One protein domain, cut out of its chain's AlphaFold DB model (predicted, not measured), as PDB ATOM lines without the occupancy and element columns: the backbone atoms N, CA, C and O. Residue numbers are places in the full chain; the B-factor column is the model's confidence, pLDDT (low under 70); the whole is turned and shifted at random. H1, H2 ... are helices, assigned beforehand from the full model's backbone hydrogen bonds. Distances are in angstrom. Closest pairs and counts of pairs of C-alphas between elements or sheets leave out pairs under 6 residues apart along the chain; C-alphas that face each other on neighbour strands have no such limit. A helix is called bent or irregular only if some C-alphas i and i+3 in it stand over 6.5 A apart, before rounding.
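Overview. This is residues 64 to 145 of the 145 residues of the protein "AAA_23 domain-containing protein" of Enterocloster aldenensis (UniProt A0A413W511). The model is a tadpole-like shape: a small head of loops and three short helices, H1, H2 and H3, with one long helix, H4, running away from it as a tail. The far part of that tail, residues 133 to 145, sticks out on its own, and in the head the stretch between H2 and H3 folds back on itself, residues 91 to 92 pairing antiparallel with residues 99 to 100. The printed part has 82 residues with four named helices, in the order H1, H2, H3, H4, and no named strand; its class is all helix, though under half of the residues, 40 of 82, are in named elements. The whole is loose, with a radius of gyration of the C-alphas of 15.2 A, and elongated, spanning 53 by 29 by 19 A.

Arrangement. Start at the first printed residue and go on to H1, residues 69 to 72, and then look ahead to H3, residues 104 to 113. H1 and H3 only just touch, with 3 pairs of C-alphas within 8 A; the closest C-alphas are those of Lys 72 and Thr 113, 5.5 A apart. Between them in the chain you meet H2, residues 84 to 88, which is close to H3 but not clearly touching it: the closest C-alphas, those of Thr 86 and Ile 106, are 7.7 A apart. H1 and H2 are apart. H4, residues 123 to 143, is apart from H1, from H2 and from H3. In H2 and H4 every O i to N i+4 pair is within hydrogen-bond range; in H3 it is 5 of 6, and H1 is too short for such a pair.

Along the chain. Find C-alpha 69 at (21.448, 153.191, 39.654), where H1 begins its four residues. H2 has five residues, from Gln 84 to Arg 88. H3 begins at C-alpha 104, at (35.175, 156.062, 29.026), and measures 12.2 A from first to last C-alpha; it is neither bent nor irregular, but only just: C-alphas 110 and 113 are 6.5 A apart. H4 measures 30.7 A and ends at C-alpha 143, at (34.774, 115.415, 23.869).

Size, cuts and confidence. The two C-alphas farthest apart are those of Ser 74 and Asn 144, at 53.0 A. Leave out residues 133 to 145, which stand free, and the body has 69 residues spanning 36 by 29 by 19 A. The links H1 to H2 and H2 to H3 are long, and the link H3 to H4 is short. The printed part has no cut and ends at the chain's last residue. The mean pLDDT of the printed part is 85.0; look for values under 70 at residues 64 to 75 and 144 to 145.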
ATOM      1  N   SER A  64      28.305 153.229  50.313       58.06
ATOM      2  CA  SER A  64      29.176 153.539  49.170       58.06
ATOM      3  C   SER A  64      29.351 152.355  48.214       58.06
ATOM      4  O   SER A  64      29.795 152.541  47.087       58.06
ATOM      5  N   ASP A  65      29.014 151.144  48.663       62.84
ATOM      6  CA  ASP A  65      29.305 149.903  47.957       62.84
ATOM      7  C   ASP A  65      28.125 149.325  47.174       62.84
ATOM      8  O   ASP A  65      28.345 148.367  46.432       62.84
ATOM      9  N   ASP A  66      26.920 149.903  47.284       66.69
ATOM     10  CA  ASP A  66      25.724 149.368  46.619       66.69
ATOM     11  C   ASP A  66      25.925 149.240  45.105       66.69
ATOM     12  O   ASP A  66      26.620 150.029  44.469       66.69
ATOM     13  N   THR A  67      25.287 148.232  44.514       60.56
ATOM     14  CA  THR A  67      25.301 147.984  43.066       60.56
ATOM     15  C   THR A  67      23.921 148.266  42.492       60.56
ATOM     16  O   THR A  67      23.041 147.409  42.520       60.56
ATOM     17  N   CYS A  68      23.685 149.495  42.032       66.56
ATOM     18  CA  CYS A  68      22.427 149.916  41.410       66.56
ATOM     19  C   CYS A  68      22.597 151.295  40.755       66.56
ATOM     20  O   CYS A  68      23.616 151.948  40.934       66.56
ATOM     21  N   ASP A  69      21.563 151.789  40.077       63.50
ATOM     22  CA  ASP A  69      21.448 153.191  39.654       63.50
ATOM     23  C   ASP A  69      21.192 154.178  40.813       63.50
ATOM     24  O   ASP A  69      21.074 155.378  40.585       63.50
ATOM     25  N   THR A  70      21.127 153.716  42.066       61.06
ATOM     26  CA  THR A  70      20.886 154.570  43.242       61.06
ATOM     27  C   THR A  70      21.931 155.686  43.392       61.06
ATOM     28  O   THR A  70      21.591 156.770  43.866       61.06
ATOM     29  N   HIS A  71      23.180 155.465  42.958       60.41
ATOM     30  CA  HIS A  71      24.262 156.465  43.001       60.41
ATOM     31  C   HIS A  71      24.274 157.430  41.812       60.41
ATOM     32  O   HIS A  71      25.050 158.381  41.808       60.41
ATOM     33  N   LYS A  72      23.398 157.224  40.824       64.75
ATOM     34  CA  LYS A  72      23.315 158.038  39.605       64.75
ATOM     35  C   LYS A  72      23.051 159.518  39.887       64.75
ATOM     36  O   LYS A  72      23.536 160.380  39.161       64.75
ATOM     37  N   GLY A  73      22.244 159.831  40.905       65.00
ATOM     38  CA  GLY A  73      21.743 161.193  41.097       65.00
ATOM     39  C   GLY A  73      21.057 161.704  39.822       65.00
ATOM     40  O   GLY A  73      20.117 161.077  39.332       65.00
ATOM     41  N   SER A  74      21.542 162.820  39.270       61.06
ATOM     42  CA  SER A  74      21.101 163.385  37.983       61.06
ATOM     43  C   SER A  74      22.011 163.043  36.794       61.06
ATOM     44  O   SER A  74      21.749 163.516  35.689       61.06
ATOM     45  N   GLU A  75      23.078 162.259  36.982       69.75
ATOM     46  CA  GLU A  75      23.980 161.889  35.886       69.75
ATOM     47  C   GLU A  75      23.286 160.946  34.892       69.75
ATOM     48  O   GLU A  75      22.486 160.100  35.273       69.75
ATOM     49  N   SER A  76      23.552 161.063  33.591       77.44
ATOM     50  CA  SER A  76      23.014 160.126  32.598       77.44
ATOM     51  C   SER A  76      23.823 158.828  32.584       77.44
ATOM     52  O   SER A  76      25.042 158.884  32.491       77.44
ATOM     53  N   ILE A  77      23.143 157.677  32.591       84.19
ATOM     54  CA  ILE A  77      23.768 156.371  32.333       84.19
ATOM     55  C   ILE A  77      23.709 156.133  30.825       84.19
ATOM     56  O   ILE A  77      22.619 156.162  30.245       84.19
ATOM     57  N   LYS A  78      24.862 155.904  30.207       87.69
ATOM     58  CA  LYS A  78      25.015 155.542  28.796       87.69
ATOM     59  C   LYS A  78      24.761 154.058  28.567       87.69
ATOM     60  O   LYS A  78      24.208 153.695  27.534       87.69
ATOM     61  N   ILE A  79      25.129 153.197  29.515       87.44
ATOM     62  CA  ILE A  79      24.835 151.762  29.420       87.44
ATOM     63  C   ILE A  79      23.328 151.533  29.366       87.44
ATOM     64  O   ILE A  79      22.598 151.810  30.318       87.44
ATOM     65  N   ASN A  80      22.872 150.930  28.273       85.12
ATOM     66  CA  ASN A  80      21.493 150.515  28.122       85.12
ATOM     67  C   ASN A  80      21.450 149.037  27.715       85.12
ATOM     68  O   ASN A  80      21.757 148.708  26.572       85.12
ATOM     69  N   PRO A  81      21.015 148.131  28.607       85.19
ATOM     70  CA  PRO A  81      20.903 146.709  28.290       85.19
ATOM     71  C   PRO A  81      19.962 146.373  27.123       85.19
ATOM     72  O   PRO A  81      19.993 145.249  26.631       85.19
ATOM     73  N   LEU A  82      19.112 147.313  26.696       86.44
ATOM     74  CA  LEU A  82      18.232 147.166  25.533       86.44
ATOM     75  C   LEU A  82      18.851 147.716  24.241       86.44
ATOM     76  O   LEU A  82      18.301 147.501  23.163       86.44
ATOM     77  N   ASP A  83      19.981 148.417  24.338       88.31
ATOM     78  CA  ASP A  83      20.708 148.963  23.202       88.31
ATOM     79  C   ASP A  83      21.996 148.171  22.963       88.31
ATOM     80  O   ASP A  83      23.001 148.298  23.671       88.31
ATOM     81  N   GLN A  84      21.969 147.371  21.900       90.38
ATOM     82  CA  GLN A  84      23.083 146.526  21.498       90.38
ATOM     83  C   GLN A  84      24.357 147.323  21.193       90.38
ATOM     84  O   GLN A  84      25.450 146.769  21.334       90.38
ATOM     85  N   SER A  85      24.243 148.584  20.765       90.19
ATOM     86  CA  SER A  85      25.414 149.415  20.481       90.19
ATOM     87  C   SER A  85      26.256 149.595  21.744       90.19
ATOM     88  O   SER A  85      27.450 149.317  21.717       90.19
ATOM     89  N   THR A  86      25.616 149.893  22.876       88.06
ATOM     90  CA  THR A  86      26.280 150.064  24.175       88.06
ATOM     91  C   THR A  86      26.874 148.750  24.685       88.06
ATOM     92  O   THR A  86      28.014 148.714  25.147       88.06
ATOM     93  N   LEU A  87      26.152 147.635  24.520       89.75
ATOM     94  CA  LEU A  87      26.599 146.320  24.979       89.75
ATOM     95  C   LEU A  87      27.844 145.815  24.245       89.75
ATOM     96  O   LEU A  87      28.669 145.135  24.850       89.75
ATOM     97  N   ARG A  88      28.011 146.153  22.959       93.56
ATOM     98  CA  ARG A  88      29.184 145.747  22.159       93.56
ATOM     99  C   ARG A  88      30.498 146.313  22.686       93.56
ATOM    100  O   ARG A  88      31.547 145.735  22.423       93.56
ATOM    101  N   HIS A  89      30.445 147.417  23.422       93.06
ATOM    102  CA  HIS A  89      31.626 148.024  24.023       93.06
ATOM    103  C   HIS A  89      31.981 147.414  25.388       93.06
ATOM    104  O   HIS A  89      33.037 147.741  25.931       93.06
ATOM    105  N   ILE A  90      31.148 146.527  25.944       94.31
ATOM    106  CA  ILE A  90      31.414 145.857  27.220       94.31
ATOM    107  C   ILE A  90      32.183 144.560  26.964       94.31
ATOM    108  O   ILE A  90      31.685 143.609  26.366       94.31
ATOM    109  N   ASN A  91      33.404 144.516  27.478       94.50
ATOM    110  CA  ASN A  91      34.304 143.378  27.429       94.50
ATOM    111  C   ASN A  91      34.318 142.643  28.767       94.50
ATOM    112  O   ASN A  91      34.013 143.208  29.818       94.50
ATOM    113  N   TYR A  92      34.713 141.374  28.727       93.25
ATOM    114  CA  TYR A  92      34.808 140.523  29.904       93.25
ATOM    115  C   TYR A  92      36.240 140.031  30.121       93.25
ATOM    116  O   TYR A  92      36.862 139.474  29.219       93.25
ATOM    117  N   SER A  93      36.755 140.178  31.341       93.88
ATOM    118  CA  SER A  93      38.060 139.651  31.738       93.88
ATOM    119  C   SER A  93      37.920 138.237  32.300       93.88
ATOM    120  O   SER A  93      37.489 138.047  33.436       93.88
ATOM    121  N   SER A  94      38.339 137.223  31.541       89.38
ATOM    122  CA  SER A  94      38.362 135.825  32.007       89.38
ATOM    123  C   SER A  94      39.295 135.601  33.203       89.38
ATOM    124  O   SER A  94      39.015 134.762  34.062       89.38
ATOM    125  N   ALA A  95      40.363 136.393  33.311       91.38
ATOM    126  CA  ALA A  95      41.316 136.309  34.411       91.38
ATOM    127  C   ALA A  95      40.696 136.713  35.760       91.38
ATOM    128  O   ALA A  95      40.956 136.065  36.778       91.38
ATOM    129  N   THR A  96      39.854 137.752  35.790       91.62
ATOM    130  CA  THR A  96      39.367 138.360  37.044       91.62
ATOM    131  C   THR A  96      37.856 138.261  37.250       91.62
ATOM    132  O   THR A  96      37.402 138.307  38.390       91.62
ATOM    133  N   GLY A  97      37.074 138.096  36.185       91.94
ATOM    134  CA  GLY A  97      35.612 138.183  36.205       91.94
ATOM    135  C   GLY A  97      35.048 139.601  36.094       91.94
ATOM    136  O   GLY A  97      33.834 139.788  36.200       91.94
ATOM    137  N   ALA A  98      35.915 140.599  35.905       94.00
ATOM    138  CA  ALA A  98      35.510 141.984  35.700       94.00
ATOM    139  C   ALA A  98      34.895 142.193  34.312       94.00
ATOM    140  O   ALA A  98      35.303 141.556  33.338       94.00
ATOM    141  N   ILE A  99      33.955 143.129  34.233       95.19
ATOM    142  CA  ILE A  99      33.536 143.733  32.965       95.19
ATOM    143  C   ILE A  99      34.239 145.080  32.800       95.19
ATOM    144  O   ILE A  99      34.508 145.734  33.803       95.19
ATOM    145  N   PHE A 100      34.571 145.476  31.578       95.88
ATOM    146  CA  PHE A 100      35.253 146.747  31.312       95.88
ATOM    147  C   PHE A 100      34.952 147.251  29.902       95.88
ATOM    148  O   PHE A 100      34.523 146.484  29.038       95.88
ATOM    149  N   SER A 101      35.208 148.522  29.636       96.06
ATOM    150  CA  SER A 101      35.069 149.135  28.323       96.06
ATOM    151  C   SER A 101      36.244 150.052  28.002       96.06
ATOM    152  O   SER A 101      36.882 150.611  28.886       96.06
ATOM    153  N   GLN A 102      36.533 150.202  26.708       94.88
ATOM    154  CA  GLN A 102      37.413 151.268  26.217       94.88
ATOM    155  C   GLN A 102      36.658 152.597  26.064       94.88
ATOM    156  O   GLN A 102      37.286 153.650  25.986       94.88
ATOM    157  N   ASP A 103      35.323 152.553  26.015       95.19
ATOM    158  CA  ASP A 103      34.480 153.742  26.053       95.19
ATOM    159  C   ASP A 103      34.450 154.268  27.493       95.19
ATOM    160  O   ASP A 103      34.002 153.579  28.412       95.19
ATOM    161  N   THR A 104      34.966 155.479  27.695       94.25
ATOM    162  CA  THR A 104      35.175 156.062  29.026       94.25
ATOM    163  C   THR A 104      33.878 156.292  29.789       94.25
ATOM    164  O   THR A 104      33.869 156.172  31.013       94.25
ATOM    165  N   ASP A 105      32.780 156.584  29.091       92.62
ATOM    166  CA  ASP A 105      31.477 156.801  29.724       92.62
ATOM    167  C   ASP A 105      30.895 155.468  30.207       92.62
ATOM    168  O   ASP A 105      30.382 155.369  31.318       92.62
ATOM    169  N   ILE A 106      31.032 154.416  29.394       93.00
ATOM    170  CA  ILE A 106      30.617 153.055  29.761       93.00
ATOM    171  C   ILE A 106      31.486 152.528  30.909       93.00
ATOM    172  O   ILE A 106      30.972 151.904  31.835       93.00
ATOM    173  N   GLU A 107      32.790 152.792  30.898       94.81
ATOM    174  CA  GLU A 107      33.686 152.382  31.985       94.81
ATOM    175  C   GLU A 107      33.355 153.098  33.303       94.81
ATOM    176  O   GLU A 107      33.355 152.470  34.373       94.81
ATOM    177  N   LYS A 108      33.011 154.393  33.232       91.56
ATOM    178  CA  LYS A 108      32.485 155.157  34.371       91.56
ATOM    179  C   LYS A 108      31.176 154.546  34.864       91.56
ATOM    180  O   LYS A 108      31.043 154.307  36.063       91.56
ATOM    181  N   ASP A 109      30.247 154.230  33.968       91.00
ATOM    182  CA  ASP A 109      28.982 153.606  34.349       91.00
ATOM    183  C   ASP A 109      29.190 152.262  35.046       91.00
ATOM    184  O   ASP A 109      28.569 152.008  36.077       91.00
ATOM    185  N   ILE A 110      30.092 151.418  34.538       91.44
ATOM    186  CA  ILE A 110      30.404 150.110  35.129       91.44
ATOM    187  C   ILE A 110      30.940 150.258  36.551       91.44
ATOM    188  O   ILE A 110      30.480 149.543  37.443       91.44
ATOM    189  N   ASN A 111      31.937 151.116  36.767       90.69
ATOM    190  CA  ASN A 111      32.702 151.108  38.018       90.69
ATOM    191  C   ASN A 111      32.242 152.154  39.031       90.69
ATOM    192  O   ASN A 111      32.420 151.935  40.224       90.69
ATOM    193  N   VAL A 112      31.679 153.270  38.574       85.62
ATOM    194  CA  VAL A 112      31.305 154.406  39.425       85.62
ATOM    195  C   VAL A 112      29.793 154.469  39.573       85.62
ATOM    196  O   VAL A 112      29.293 154.349  40.685       85.62
ATOM    197  N   THR A 113      29.058 154.601  38.466       84.88
ATOM    198  CA  THR A 113      27.609 154.858  38.519       84.88
ATOM    199  C   THR A 113      26.814 153.642  38.995       84.88
ATOM    200  O   THR A 113      25.864 153.791  39.756       84.88
ATOM    201  N   LEU A 114      27.185 152.444  38.532       85.06
ATOM    202  CA  LEU A 114      26.504 151.181  38.841       85.06
ATOM    203  C   LEU A 114      27.320 150.265  39.766       85.06
ATOM    204  O   LEU A 114      26.800 149.248  40.234       85.06
ATOM    205  N   ASN A 115      28.600 150.587  39.979       86.88
ATOM    206  CA  ASN A 115      29.531 149.875  40.858       86.88
ATOM    207  C   ASN A 115      29.608 148.347  40.618       86.88
ATOM    208  O   ASN A 115      29.856 147.546  41.518       86.88
ATOM    209  N   LEU A 116      29.410 147.896  39.377       88.81
ATOM    210  CA  LEU A 116      29.210 146.491  38.991       88.81
ATOM    211  C   LEU A 116      30.434 145.593  39.183       88.81
ATOM    212  O   LEU A 116      30.331 144.368  39.038       88.81
ATOM    213  N   ASN A 117      31.588 146.193  39.455       90.44
ATOM    214  CA  ASN A 117      32.852 145.532  39.738       90.44
ATOM    215  C   ASN A 117      33.241 145.628  41.224       90.44
ATOM    216  O   ASN A 117      34.394 145.331  41.565       90.44
ATOM    217  N   SER A 118      32.329 146.027  42.111       84.38
ATOM    218  CA  SER A 118      32.616 146.132  43.541       84.38
ATOM    219  C   SER A 118      32.972 144.771  44.150       84.38
ATOM    220  O   SER A 118      32.479 143.717  43.740       84.38
ATOM    221  N   LYS A 119      33.895 144.788  45.118       78.25
ATOM    222  CA  LYS A 119      34.286 143.598  45.893       78.25
ATOM    223  C   LYS A 119      33.188 143.134  46.867       78.25
ATOM    224  O   LYS A 119      32.984 141.926  46.958       78.25
ATOM    225  N   PRO A 120      32.464 144.030  47.572       76.31
ATOM    226  CA  PRO A 120      31.521 143.615  48.617       76.31
ATOM    227  C   PRO A 120      30.372 142.733  48.120       76.31
ATOM    228  O   PRO A 120      29.904 141.865  48.851       76.31
ATOM    229  N   HIS A 121      29.946 142.900  46.867       70.31
ATOM    230  CA  HIS A 121      28.808 142.161  46.311       70.31
ATOM    231  C   HIS A 121      29.192 140.911  45.513       70.31
ATOM    232  O   HIS A 121      28.324 140.261  44.929       70.31
ATOM    233  N   MET A 122      30.480 140.555  45.481       81.06
ATOM    234  CA  MET A 122      31.006 139.341  44.845       81.06
ATOM    235  C   MET A 122      30.589 139.140  43.372       81.06
ATOM    236  O   MET A 122      30.621 138.022  42.849       81.06
ATOM    237  N   LEU A 123      30.145 140.198  42.683       86.25
ATOM    238  CA  LEU A 123      29.591 140.086  41.332       86.25
ATOM    239  C   LEU A 123      30.652 139.584  40.351       86.25
ATOM    240  O   LEU A 123      30.366 138.720  39.521       86.25
ATOM    241  N   LYS A 124      31.893 140.069  40.479       89.75
ATOM    242  CA  LYS A 124      33.025 139.633  39.648       89.75
ATOM    243  C   LYS A 124      33.353 138.162  39.873       89.75
ATOM    244  O   LYS A 124      33.497 137.396  38.921       89.75
ATOM    245  N   GLU A 125      33.411 137.742  41.130       87.25
ATOM    246  CA  GLU A 125      33.687 136.369  41.535       87.25
ATOM    247  C   GLU A 125      32.596 135.423  41.025       87.25
ATOM    248  O   GLU A 125      32.901 134.351  40.495       87.25
ATOM    249  N   ASN A 126      31.331 135.830  41.126       88.00
ATOM    250  CA  ASN A 126      30.189 135.059  40.641       88.00
ATOM    251  C   ASN A 126      30.203 134.923  39.115       88.00
ATOM    252  O   ASN A 126      30.021 133.812  38.604       88.00
ATOM    253  N   ARG A 127      30.495 136.005  38.377       93.38
ATOM    254  CA  ARG A 127      30.674 135.943  36.918       93.38
ATOM    255  C   ARG A 127      31.807 134.986  36.538       93.38
ATOM    256  O   ARG A 127      31.594 134.103  35.707       93.38
ATOM    257  N   LYS A 128      32.970 135.079  37.203       92.19
ATOM    258  CA  LYS A 128      34.123 134.191  36.955       92.19
ATOM    259  C   LYS A 128      33.776 132.726  37.184       92.19
ATOM    260  O   LYS A 128      34.041 131.892  36.321       92.19
ATOM    261  N   LYS A 129      33.141 132.410  38.316       91.50
ATOM    262  CA  LYS A 129      32.688 131.046  38.626       91.50
ATOM    263  C   LYS A 129      31.746 130.513  37.548       91.50
ATOM    264  O   LYS A 129      31.914 129.377  37.107       91.50
ATOM    265  N   LYS A 130      30.789 131.328  37.091       91.69
ATOM    266  CA  LYS A 130      29.828 130.911  36.063       91.69
ATOM    267  C   LYS A 130      30.485 130.700  34.700       91.69
ATOM    268  O   LYS A 130      30.162 129.711  34.043       91.69
ATOM    269  N   LEU A 131      31.414 131.568  34.297       89.06
ATOM    270  CA  LEU A 131      32.162 131.383  33.052       89.06
ATOM    271  C   LEU A 131      32.983 130.092  33.094       89.06
ATOM    272  O   LEU A 131      32.890 129.289  32.172       89.06
ATOM    273  N   ASN A 132      33.739 129.867  34.170       91.94
ATOM    274  CA  ASN A 132      34.560 128.665  34.314       91.94
ATOM    275  C   ASN A 132      33.713 127.390  34.232       91.94
ATOM    276  O   ASN A 132      34.097 126.438  33.556       91.94
ATOM    277  N   ALA A 133      32.541 127.389  34.875       93.00
ATOM    278  CA  ALA A 133      31.595 126.285  34.771       93.00
ATOM    279  C   ALA A 133      31.112 126.079  33.324       93.00
ATOM    280  O   ALA A 133      31.086 124.951  32.847       93.00
ATOM    281  N   CYS A 134      30.784 127.157  32.604       90.44
ATOM    282  CA  CYS A 134      30.356 127.082  31.205       90.44
ATOM    283  C   CYS A 134      31.455 126.511  30.292       90.44
ATOM    284  O   CYS A 134      31.192 125.603  29.508       90.44
ATOM    285  N   ILE A 135      32.697 126.989  30.438       91.75
ATOM    286  CA  ILE A 135      33.856 126.503  29.672       91.75
ATOM    287  C   ILE A 135      34.069 125.005  29.912       91.75
ATOM    288  O   ILE A 135      34.298 124.252  28.962       91.75
ATOM    289  N   LEU A 136      33.974 124.560  31.169       93.25
ATOM    290  CA  LEU A 136      34.121 123.150  31.520       93.25
ATOM    291  C   LEU A 136      33.035 122.285  30.866       93.25
ATOM    292  O   LEU A 136      33.356 121.234  30.315       93.25
ATOM    293  N   GLU A 137      31.774 122.727  30.890       94.69
ATOM    294  CA  GLU A 137      30.676 121.994  30.249       94.69
ATOM    295  C   GLU A 137      30.816 121.956  28.725       94.69
ATOM    296  O   GLU A 137      30.705 120.887  28.127       94.69
ATOM    297  N   MET A 138      31.149 123.078  28.083       92.56
ATOM    298  CA  MET A 138      31.407 123.098  26.639       92.56
ATOM    299  C   MET A 138      32.559 122.163  26.253       92.56
ATOM    300  O   MET A 138      32.454 121.428  25.274       92.56
ATOM    301  N   SER A 139      33.616 122.113  27.069       93.31
ATOM    302  CA  SER A 139      34.746 121.197  26.861       93.31
ATOM    303  C   SER A 139      34.347 119.726  26.995       93.31
ATOM    304  O   SER A 139      34.943 118.867  26.348       93.31
ATOM    305  N   ARG A 140      33.364 119.401  27.843       93.00
ATOM    306  CA  ARG A 140      32.823 118.037  27.952       93.00
ATOM    307  C   ARG A 140      31.995 117.672  26.730       93.00
ATOM    308  O   ARG A 140      32.175 116.584  26.197       93.00
ATOM    309  N   LEU A 141      31.134 118.578  26.272       90.81
ATOM    310  CA  LEU A 141      30.294 118.353  25.094       90.81
ATOM    311  C   LEU A 141      31.134 118.112  23.835       90.81
ATOM    312  O   LEU A 141      30.830 117.198  23.082       90.81
ATOM    313  N   GLN A 142      32.228 118.855  23.651       85.88
ATOM    314  CA  GLN A 142      33.147 118.663  22.522       85.88
ATOM    315  C   GLN A 142      33.927 117.342  22.559       85.88
ATOM    316  O   GLN A 142      34.381 116.888  21.519       85.88
ATOM    317  N   LYS A 143      34.115 116.730  23.736       79.12
ATOM    318  CA  LYS A 143      34.774 115.415  23.869       79.12
ATOM    319  C   LYS A 143      33.826 114.239  23.635       79.12
ATOM    320  O   LYS A 143      34.293 113.123  23.442       79.12
ATOM    321  N   ASN A 144      32.521 114.492  23.710       66.38
ATOM    322  CA  ASN A 144      31.460 113.499  23.562       66.38
ATOM    323  C   ASN A 144      30.747 113.600  22.197       66.38
ATOM    324  O   ASN A 144      29.732 112.931  22.005       66.38
ATOM    325  N   ALA A 145      31.237 114.462  21.302       57.06
ATOM    326  CA  ALA A 145      30.778 114.649  19.927       57.06
ATOM    327  C   ALA A 145      31.821 114.078  18.961       57.06
ATOM    328  O   ALA A 145      31.401 113.531  17.921       57.06
TER     329      ALA A 145